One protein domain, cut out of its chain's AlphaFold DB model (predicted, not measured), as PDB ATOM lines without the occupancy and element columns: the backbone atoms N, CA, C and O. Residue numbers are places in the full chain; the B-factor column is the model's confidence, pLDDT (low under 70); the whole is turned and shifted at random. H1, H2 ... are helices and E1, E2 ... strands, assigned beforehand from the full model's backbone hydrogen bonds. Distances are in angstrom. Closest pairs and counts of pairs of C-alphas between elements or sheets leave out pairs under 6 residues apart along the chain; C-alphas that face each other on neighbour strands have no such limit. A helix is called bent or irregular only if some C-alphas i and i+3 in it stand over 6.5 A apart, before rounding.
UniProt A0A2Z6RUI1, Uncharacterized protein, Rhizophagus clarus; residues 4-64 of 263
ATOM      1  N   THR A   4     155.680 -12.239  -0.025       69.81
ATOM      2  CA  THR A   4     154.826 -11.053  -0.130       69.81
ATOM      3  C   THR A   4     155.515  -9.826  -0.739       69.81
ATOM      4  O   THR A   4     154.832  -8.971  -1.284       69.81
ATOM      5  N   LEU A   5     156.851  -9.715  -0.710       79.81
ATOM      6  CA  LEU A   5     157.554  -8.545  -1.269       79.81
ATOM      7  C   LEU A   5     157.768  -8.622  -2.783       79.81
ATOM      8  O   LEU A   5     157.964  -7.589  -3.424       79.81
ATOM      9  N   LYS A   6     157.688  -9.819  -3.376       82.12
ATOM     10  CA  LYS A   6     157.927 -10.013  -4.813       82.12
ATOM     11  C   LYS A   6     156.917  -9.269  -5.695       82.12
ATOM     12  O   LYS A   6     157.271  -8.905  -6.813       82.12
ATOM     13  N   LYS A   7     155.699  -8.989  -5.199       86.25
ATOM     14  CA  LYS A   7     154.686  -8.206  -5.939       86.25
ATOM     15  C   LYS A   7     155.096  -6.741  -6.157       86.25
ATOM     16  O   LYS A   7     154.668  -6.136  -7.133       86.25
ATOM     17  N   TYR A   8     155.969  -6.197  -5.305       87.75
ATOM     18  CA  TYR A   8     156.328  -4.771  -5.288       87.75
ATOM     19  C   TYR A   8     157.683  -4.445  -5.925       87.75
ATOM     20  O   TYR A   8     158.058  -3.275  -6.035       87.75
ATOM     21  N   ILE A   9     158.433  -5.463  -6.350       90.81
ATOM     22  CA  ILE A   9     159.766  -5.300  -6.933       90.81
ATOM     23  C   ILE A   9     159.849  -5.918  -8.330       90.81
ATOM     24  O   ILE A   9     159.018  -6.741  -8.730       90.81
ATOM     25  N   ILE A  10     160.868  -5.499  -9.075       88.25
ATOM     26  CA  ILE A  10     161.296  -6.101 -10.339       88.25
ATOM     27  C   ILE A  10     162.722  -6.599 -10.129       88.25
ATOM     28  O   ILE A  10     163.634  -5.808  -9.892       88.25
ATOM     29  N   SER A  11     162.911  -7.916 -10.146       86.19
ATOM     30  CA  SER A  11     164.231  -8.530  -9.995       86.19
ATOM     31  C   SER A  11     165.039  -8.392 -11.282       86.19
ATOM     32  O   SER A  11     164.505  -8.547 -12.375       86.19
ATOM     33  N   THR A  12     166.340  -8.161 -11.143       83.88
ATOM     34  CA  THR A  12     167.284  -8.099 -12.263       83.88
ATOM     35  C   THR A  12     168.262  -9.269 -12.206       83.88
ATOM     36  O   THR A  12     168.432  -9.922 -11.170       83.88
ATOM     37  N   ASN A  13     168.963  -9.502 -13.315       79.19
ATOM     38  CA  ASN A  13     170.074 -10.454 -13.364       79.19
ATOM     39  C   ASN A  13     171.396  -9.860 -12.843       79.19
ATOM     40  O   ASN A  13     172.366 -10.596 -12.653       79.19
ATOM     41  N   LYS A  14     171.440  -8.548 -12.573       81.12
ATOM     42  CA  LYS A  14     172.622  -7.861 -12.041       81.12
ATOM     43  C   LYS A  14     172.800  -8.215 -10.559       81.12
ATOM     44  O   LYS A  14     171.823  -8.391  -9.829       81.12
ATOM     45  N   LYS A  15     174.048  -8.330 -10.101       79.19
ATOM     46  CA  LYS A  15     174.382  -8.675  -8.708       79.19
ATOM     47  C   LYS A  15     174.959  -7.480  -7.951       79.19
ATOM     48  O   LYS A  15     175.697  -6.675  -8.503       79.19
ATOM     49  N   SER A  16     174.634  -7.401  -6.665       72.94
ATOM     50  CA  SER A  16     175.274  -6.551  -5.665       72.94
ATOM     51  C   SER A  16     176.233  -7.411  -4.839       72.94
ATOM     52  O   SER A  16     175.810  -8.205  -3.989       72.94
ATOM     53  N   GLY A  17     177.531  -7.279  -5.116       70.94
ATOM     54  CA  GLY A  17     178.568  -8.137  -4.538       70.94
ATOM     55  C   GLY A  17     178.479  -9.589  -5.027       70.94
ATOM     56  O   GLY A  17     177.972  -9.861  -6.114       70.94
ATOM     57  N   ALA A  18     178.963 -10.535  -4.218       65.31
ATOM     58  CA  ALA A  18     179.107 -11.936  -4.629       65.31
ATOM     59  C   ALA A  18     177.776 -12.713  -4.742       65.31
ATOM     60  O   ALA A  18     177.653 -13.616  -5.571       65.31
ATOM     61  N   THR A  19     176.767 -12.380  -3.926       69.06
ATOM     62  CA  THR A  19     175.611 -13.274  -3.697       69.06
ATOM     63  C   THR A  19     174.232 -12.659  -3.920       69.06
ATOM     64  O   THR A  19     173.300 -13.392  -4.244       69.06
ATOM     65  N   ASN A  20     174.056 -11.342  -3.777       76.50
ATOM     66  CA  ASN A  20     172.715 -10.747  -3.785       76.50
ATOM     67  C   ASN A  20     172.355 -10.241  -5.178       76.50
ATOM     68  O   ASN A  20     173.147  -9.533  -5.791       76.50
ATOM     69  N   LYS A  21     171.155 -10.554  -5.672       85.56
ATOM     70  CA  LYS A  21     170.631  -9.928  -6.893       85.56
ATOM     71  C   LYS A  21     170.260  -8.468  -6.619       85.56
ATOM     72  O   LYS A  21     170.084  -8.059  -5.470       85.56
ATOM     73  N   LEU A  22     170.186  -7.672  -7.673       87.94
ATOM     74  CA  LEU A  22     169.666  -6.313  -7.643       87.94
ATOM     75  C   LEU A  22     168.203  -6.318  -8.091       87.94
ATOM     76  O   LEU A  22     167.801  -7.128  -8.928       87.94
ATOM     77  N   CYS A  23     167.411  -5.405  -7.551       90.38
ATOM     78  CA  CYS A  23     166.019  -5.206  -7.917       90.38
ATOM     79  C   CYS A  23     165.665  -3.716  -7.984       90.38
ATOM     80  O   CYS A  23     166.313  -2.879  -7.350       90.38
ATOM     81  N   TYR A  24     164.592  -3.407  -8.702       91.50
ATOM     82  CA  TYR A  24     163.974  -2.087  -8.743       91.50
ATOM     83  C   TYR A  24     162.652  -2.082  -7.979       91.50
ATOM     84  O   TYR A  24     161.954  -3.095  -7.906       91.50
ATOM     85  N   CYS A  25     162.278  -0.922  -7.439       91.88
ATOM     86  CA  CYS A  25     160.897  -0.675  -7.032       91.88
ATOM     87  C   CYS A  25     160.011  -0.695  -8.282       91.88
ATOM     88  O   CYS A  25     160.266   0.062  -9.222       91.88
ATOM     89  N   ARG A  26     158.969  -1.535  -8.291       92.19
ATOM     90  CA  ARG A  26     158.089  -1.710  -9.456       92.19
ATOM     91  C   ARG A  26     157.432  -0.399  -9.887       92.19
ATOM     92  O   ARG A  26     157.364  -0.113 -11.074       92.19
ATOM     93  N   VAL A  27     157.012   0.424  -8.928       90.88
ATOM     94  CA  VAL A  27     156.357   1.707  -9.226       90.88
ATOM     95  C   VAL A  27     157.325   2.710  -9.839       90.88
ATOM     96  O   VAL A  27     156.993   3.363 -10.823       90.88
ATOM     97  N   CYS A  28     158.537   2.816  -9.288       90.25
ATOM     98  CA  CYS A  28     159.565   3.691  -9.850       90.25
ATOM     99  C   CYS A  28     159.950   3.258 -11.262       90.25
ATOM    100  O   CYS A  28     160.083   4.109 -12.129       90.25
ATOM    101  N   TYR A  29     160.100   1.953 -11.486       90.00
ATOM    102  CA  TYR A  29     160.429   1.408 -12.797       90.00
ATOM    103  C   TYR A  29     159.340   1.725 -13.826       90.00
ATOM    104  O   TYR A  29     159.642   2.254 -14.887       90.00
ATOM    105  N   ASN A  30     158.070   1.488 -13.482       89.12
ATOM    106  CA  ASN A  30     156.950   1.748 -14.387       89.12
ATOM    107  C   ASN A  30     156.763   3.243 -14.698       89.12
ATOM    108  O   ASN A  30     156.309   3.575 -15.786       89.12
ATOM    109  N   LYS A  31     157.091   4.140 -13.756       86.88
ATOM    110  CA  LYS A  31     156.986   5.595 -13.959       86.88
ATOM    111  C   LYS A  31     158.175   6.199 -14.712       86.88
ATOM    112  O   LYS A  31     157.978   7.153 -15.452       86.88
ATOM    113  N   LEU A  32     159.394   5.716 -14.464       87.50
ATOM    114  CA  LEU A  32     160.624   6.357 -14.944       87.50
ATOM    115  C   LEU A  32     161.257   5.646 -16.150       87.50
ATOM    116  O   LEU A  32     161.882   6.310 -16.966       87.50
ATOM    117  N   GLY A  33     161.100   4.325 -16.272       80.44
ATOM    118  CA  GLY A  33     161.818   3.503 -17.254       80.44
ATOM    119  C   GLY A  33     163.206   3.049 -16.775       80.44
ATOM    120  O   GLY A  33     163.751   3.584 -15.808       80.44
ATOM    121  N   GLU A  34     163.761   2.025 -17.436       75.25
ATOM    122  CA  GLU A  34     164.971   1.295 -17.005       75.25
ATOM    123  C   GLU A  34     166.241   2.166 -16.956       75.25
ATOM    124  O   GLU A  34     167.041   2.024 -16.030       75.25
ATOM    125  N   ASP A  35     166.382   3.114 -17.886       76.69
ATOM    126  CA  ASP A  35     167.595   3.931 -18.055       76.69
ATOM    127  C   ASP A  35     167.507   5.324 -17.410       76.69
ATOM    128  O   ASP A  35     168.353   6.193 -17.632       76.69
ATOM    129  N   HIS A  36     166.478   5.574 -16.599       79.31
ATOM    130  CA  HIS A  36     166.274   6.895 -16.021       79.31
ATOM    131  C   HIS A  36     167.267   7.176 -14.872       79.31
ATOM    132  O   HIS A  36     167.326   6.392 -13.922       79.31
ATOM    133  N   PRO A  37     167.964   8.335 -14.843       78.44
ATOM    134  CA  PRO A  37     168.990   8.645 -13.832       78.44
ATOM    135  C   PRO A  37     168.500   8.563 -12.378       78.44
ATOM    136  O   PRO A  37     169.244   8.213 -11.465       78.44
ATOM    137  N   ASN A  38     167.218   8.869 -12.160       79.94
ATOM    138  CA  ASN A  38     166.589   8.833 -10.835       79.94
ATOM    139  C   ASN A  38     166.072   7.441 -10.411       79.94
ATOM    140  O   ASN A  38     165.576   7.297  -9.287       79.94
ATOM    141  N   LEU A  39     166.165   6.414 -11.267       85.75
ATOM    142  CA  LEU A  39     165.782   5.053 -10.905       85.75
ATOM    143  C   LEU A  39     166.867   4.420 -10.023       85.75
ATOM    144  O   LEU A  39     167.969   4.098 -10.459       85.75
ATOM    145  N   LYS A  40     166.542   4.214  -8.745       86.12
ATOM    146  CA  LYS A  40     167.481   3.639  -7.775       86.12
ATOM    147  C   LYS A  40     167.485   2.116  -7.831       86.12
ATOM    148  O   LYS A  40     166.449   1.479  -7.631       86.12
ATOM    149  N   THR A  41     168.672   1.540  -7.981       89.00
ATOM    150  CA  THR A  41     168.903   0.100  -7.842       89.00
ATOM    151  C   THR A  41     169.005  -0.290  -6.366       89.00
ATOM    152  O   THR A  41     169.688   0.370  -5.580       89.00
ATOM    153  N   ILE A  42     168.336  -1.371  -5.968       90.06
ATOM    154  CA  ILE A  42     168.236  -1.820  -4.575       90.06
ATOM    155  C   ILE A  42     168.808  -3.237  -4.482       90.06
ATOM    156  O   ILE A  42     168.542  -4.076  -5.337       90.06
ATOM    157  N   ALA A  43     169.594  -3.528  -3.445       87.19
ATOM    158  CA  ALA A  43     169.988  -4.906  -3.161       87.19
ATOM    159  C   ALA A  43     168.757  -5.723  -2.753       87.19
ATOM    160  O   ALA A  43     167.981  -5.267  -1.912       87.19
ATOM    161  N   ASP A  44     168.620  -6.932  -3.296       86.06
ATOM    162  CA  ASP A  44     167.485  -7.826  -3.064       86.06
ATOM    163  C   ASP A  44     167.532  -8.468  -1.663       86.06
ATOM    164  O   ASP A  44     167.739  -9.668  -1.466       86.06
ATOM    165  N   LYS A  45     167.417  -7.605  -0.652       85.38
ATOM    166  CA  LYS A  45     167.361  -7.916   0.769       85.38
ATOM    167  C   LYS A  45     166.172  -7.189   1.381       85.38
ATOM    168  O   LYS A  45     165.992  -5.987   1.191       85.38
ATOM    169  N   THR A  46     165.385  -7.923   2.164       83.50
ATOM    170  CA  THR A  46     164.141  -7.450   2.792       83.50
ATOM    171  C   THR A  46     164.309  -6.112   3.527       83.50
ATOM    172  O   THR A  46     163.470  -5.227   3.411       83.50
ATOM    173  N   ASP A  47     165.382  -5.933   4.299       82.62
ATOM    174  CA  ASP A  47     165.676  -4.696   5.035       82.62
ATOM    175  C   ASP A  47     165.949  -3.500   4.115       82.62
ATOM    176  O   ASP A  47     165.437  -2.408   4.364       82.62
ATOM    177  N   ARG A  48     166.706  -3.709   3.035       87.12
ATOM    178  CA  ARG A  48     167.052  -2.666   2.061       87.12
ATOM    179  C   ARG A  48     165.848  -2.248   1.226       87.12
ATOM    180  O   ARG A  48     165.646  -1.052   1.034       87.12
ATOM    181  N   ILE A  49     165.026  -3.210   0.812       88.56
ATOM    182  CA  ILE A  49     163.776  -2.967   0.083       88.56
ATOM    183  C   ILE A  49     162.809  -2.143   0.939       88.56
ATOM    184  O   ILE A  49     162.333  -1.100   0.501       88.56
ATOM    185  N   LEU A  50     162.585  -2.539   2.195       87.00
ATOM    186  CA  LEU A  50     161.692  -1.798   3.091       87.00
ATOM    187  C   LEU A  50     162.215  -0.390   3.403       87.00
ATOM    188  O   LEU A  50     161.430   0.553   3.456       87.00
ATOM    189  N   LYS A  51     163.536  -0.221   3.566       89.75
ATOM    190  CA  LYS A  51     164.148   1.105   3.734       89.75
ATOM    191  C   LYS A  51     163.903   2.000   2.516       89.75
ATOM    192  O   LYS A  51     163.661   3.190   2.686       89.75
ATOM    193  N   HIS A  52     163.948   1.440   1.307       90.62
ATOM    194  CA  HIS A  52     163.598   2.183   0.101       90.62
ATOM    195  C   HIS A  52     162.116   2.575   0.092       90.62
ATOM    196  O   HIS A  52     161.821   3.749  -0.099       90.62
ATOM    197  N   PHE A  53     161.196   1.640   0.350       90.81
ATOM    198  CA  PHE A  53     159.751   1.914   0.335       90.81
ATOM    199  C   PHE A  53     159.323   2.988   1.339       90.81
ATOM    200  O   PHE A  53     158.486   3.823   1.000       90.81
ATOM    201  N   LYS A  54     159.941   3.048   2.527       88.31
ATOM    202  CA  LYS A  54     159.683   4.125   3.504       88.31
ATOM    203  C   LYS A  54     159.968   5.526   2.952       88.31
ATOM    204  O   LYS A  54     159.260   6.460   3.293       88.31
ATOM    205  N   ASN A  55     160.966   5.656   2.079       89.00
ATOM    206  CA  ASN A  55     161.447   6.947   1.577       89.00
ATOM    207  C   ASN A  55     161.079   7.192   0.101       89.00
ATOM    208  O   ASN A  55     161.584   8.127  -0.518       89.00
ATOM    209  N   CYS A  56     160.275   6.319  -0.507       90.12
ATOM    210  CA  CYS A  56     159.963   6.360  -1.930       90.12
ATOM    211  C   CYS A  56     158.603   7.021  -2.158       90.12
ATOM    212  O   CYS A  56     157.577   6.371  -1.980       90.12
ATOM    213  N   GLN A  57     158.594   8.274  -2.622       89.31
ATOM    214  CA  GLN A  57     157.354   9.014  -2.888       89.31
ATOM    215  C   GLN A  57     156.426   8.256  -3.850       89.31
ATOM    216  O   GLN A  57     155.268   8.019  -3.546       89.31
ATOM    217  N   ASN A  58     156.978   7.727  -4.947       89.44
ATOM    218  CA  ASN A  58     156.220   6.939  -5.920       89.44
ATOM    219  C   ASN A  58     155.498   5.728  -5.310       89.44
ATOM    220  O   ASN A  58     154.387   5.413  -5.725       89.44
ATOM    221  N   PHE A  59     156.128   5.047  -4.352       89.25
ATOM    222  CA  PHE A  59     155.524   3.925  -3.638       89.25
ATOM    223  C   PHE A  59     154.443   4.407  -2.663       89.25
ATOM    224  O   PHE A  59     153.399   3.771  -2.541       89.25
ATOM    225  N   GLN A  60     154.686   5.532  -1.989       88.44
ATOM    226  CA  GLN A  60     153.732   6.124  -1.056       88.44
ATOM    227  C   GLN A  60     152.471   6.643  -1.756       88.44
ATOM    228  O   GLN A  60     151.390   6.529  -1.193       88.44
ATOM    229  N   ASP A  61     152.585   7.153  -2.977       88.38
ATOM    230  CA  ASP A  61     151.438   7.726  -3.685       88.38
ATOM    231  C   ASP A  61     150.548   6.664  -4.345       88.38
ATOM    232  O   ASP A  61     149.349   6.878  -4.484       88.38
ATOM    233  N   LEU A  62     151.122   5.536  -4.793       89.94
ATOM    234  CA  LEU A  62     150.372   4.535  -5.563       89.94
ATOM    235  C   LEU A  62     149.571   3.567  -4.685       89.94
ATOM    236  O   LEU A  62     148.468   3.183  -5.061       89.94
ATOM    237  N   TYR A  63     150.145   3.117  -3.568       87.69
ATOM    238  CA  TYR A  63     149.538   2.064  -2.756       87.69
ATOM    239  C   TYR A  63     148.639   2.635  -1.663       87.69
ATOM    240  O   TYR A  63     148.919   3.688  -1.085       87.69
ATOM    241  N   SER A  64     147.567   1.913  -1.349       86.69
ATOM    242  CA  SER A  64     146.673   2.244  -0.239       86.69
ATOM    243  C   SER A  64     147.362   2.058   1.120       86.69
ATOM    244  O   SER A  64     148.376   1.361   1.227       86.69
TER     245      SER A  64
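What this domain is: This is residues 4 to 64 of the 263 residues of an uncharacterized protein of Rhizophagus clarus (UniProt A0A2Z6RUI1). A bent two-stranded hairpin, E1 and E2, runs through this small domain, its turn at residues 17 to 19 lying at one end of the longest axis, while the short helices H1 and H2 join its open end and H4 crosses H2 there. The long link from H2 folds back beside E2, where residues 42 to 43 add a short third row to the sheet, and leads to H3, which runs beside E2. The printed part has 61 residues, with four named helices and two named strands in the order H1, E1, E2, H2, H3, H4; the sheet, in the order E1, E2, is antiparallel and the class is mixed, helices and strands. The whole is compact, with a radius of gyration of the C-alphas of 11.1 A and spans of 34 by 25 by 18 A.

How they stand to each other: Start at the hairpin of E1, residues 9 to 16, and E2, residues 20 to 25, antiparallel at 144 degrees. Look across it at N 10 and O 24, 2.9 A apart, and at N 16 and O 20, 2.7 A apart, both within hydrogen-bond range. E1 bends by 93 degrees at residue 13. Residues 22 to 23 of E2 also pair, antiparallel, with residues 42 to 43. Beyond Cys 25 comes H2, residues 26 to 32; the closest C-alphas of E1 and H2 are those of Ile 9 and Arg 26, 4.7 A apart. H2 and H4, residues 57 to 62, touch, with the C-alphas of Val 27 and Phe 59 closest at 6.1 A; at 70.2 degrees they are only just about perpendicular. H3, residues 46 to 54, and H4 touch only at the corner, and only just, with 3 pairs of C-alphas within 8 A, the closest being Phe 53 and Phe 59 at 6.1 A. The closest C-alphas of E2 and H3 are those of Cys 25 and Phe 53, 7.9 A apart. H1, residues 4 to 8, is close to H3 but not clearly touching, with the C-alphas of Leu 5 and Thr 46 closest at 7.8 A. H2 and H3 are apart. In H2, H3 and H4 every O i to N i+4 pair is within hydrogen-bond range; in H1 0 of 1 is, beside 1 of 2 O i to N i+3 pairs.

Where its parts are: Find C-alpha 9 at (159.766, -5.300, -6.933); from there E1 covers 15.6 A to C-alpha 16. E2 starts from C-alpha 20 at (172.715, -10.747, -3.785) and covers 15.9 A. H3 is 12.4 A long, H2 10.1 A, H4 8.7 A and H1 8.3 A. H4 ends with C-alpha 62 at (150.372, 4.535, -5.563).

The domain as a whole: Look for the two C-alphas farthest apart at Ala 18 and Ser 64, 35.7 A. The printed part, residues 4 to 64, has no cut. The link from H2 to H3, residues 33 to 45, is long, and the other links are tight. The mean pLDDT of the printed part is 84.9, with residue 4 and residues 18 to 19 under 70.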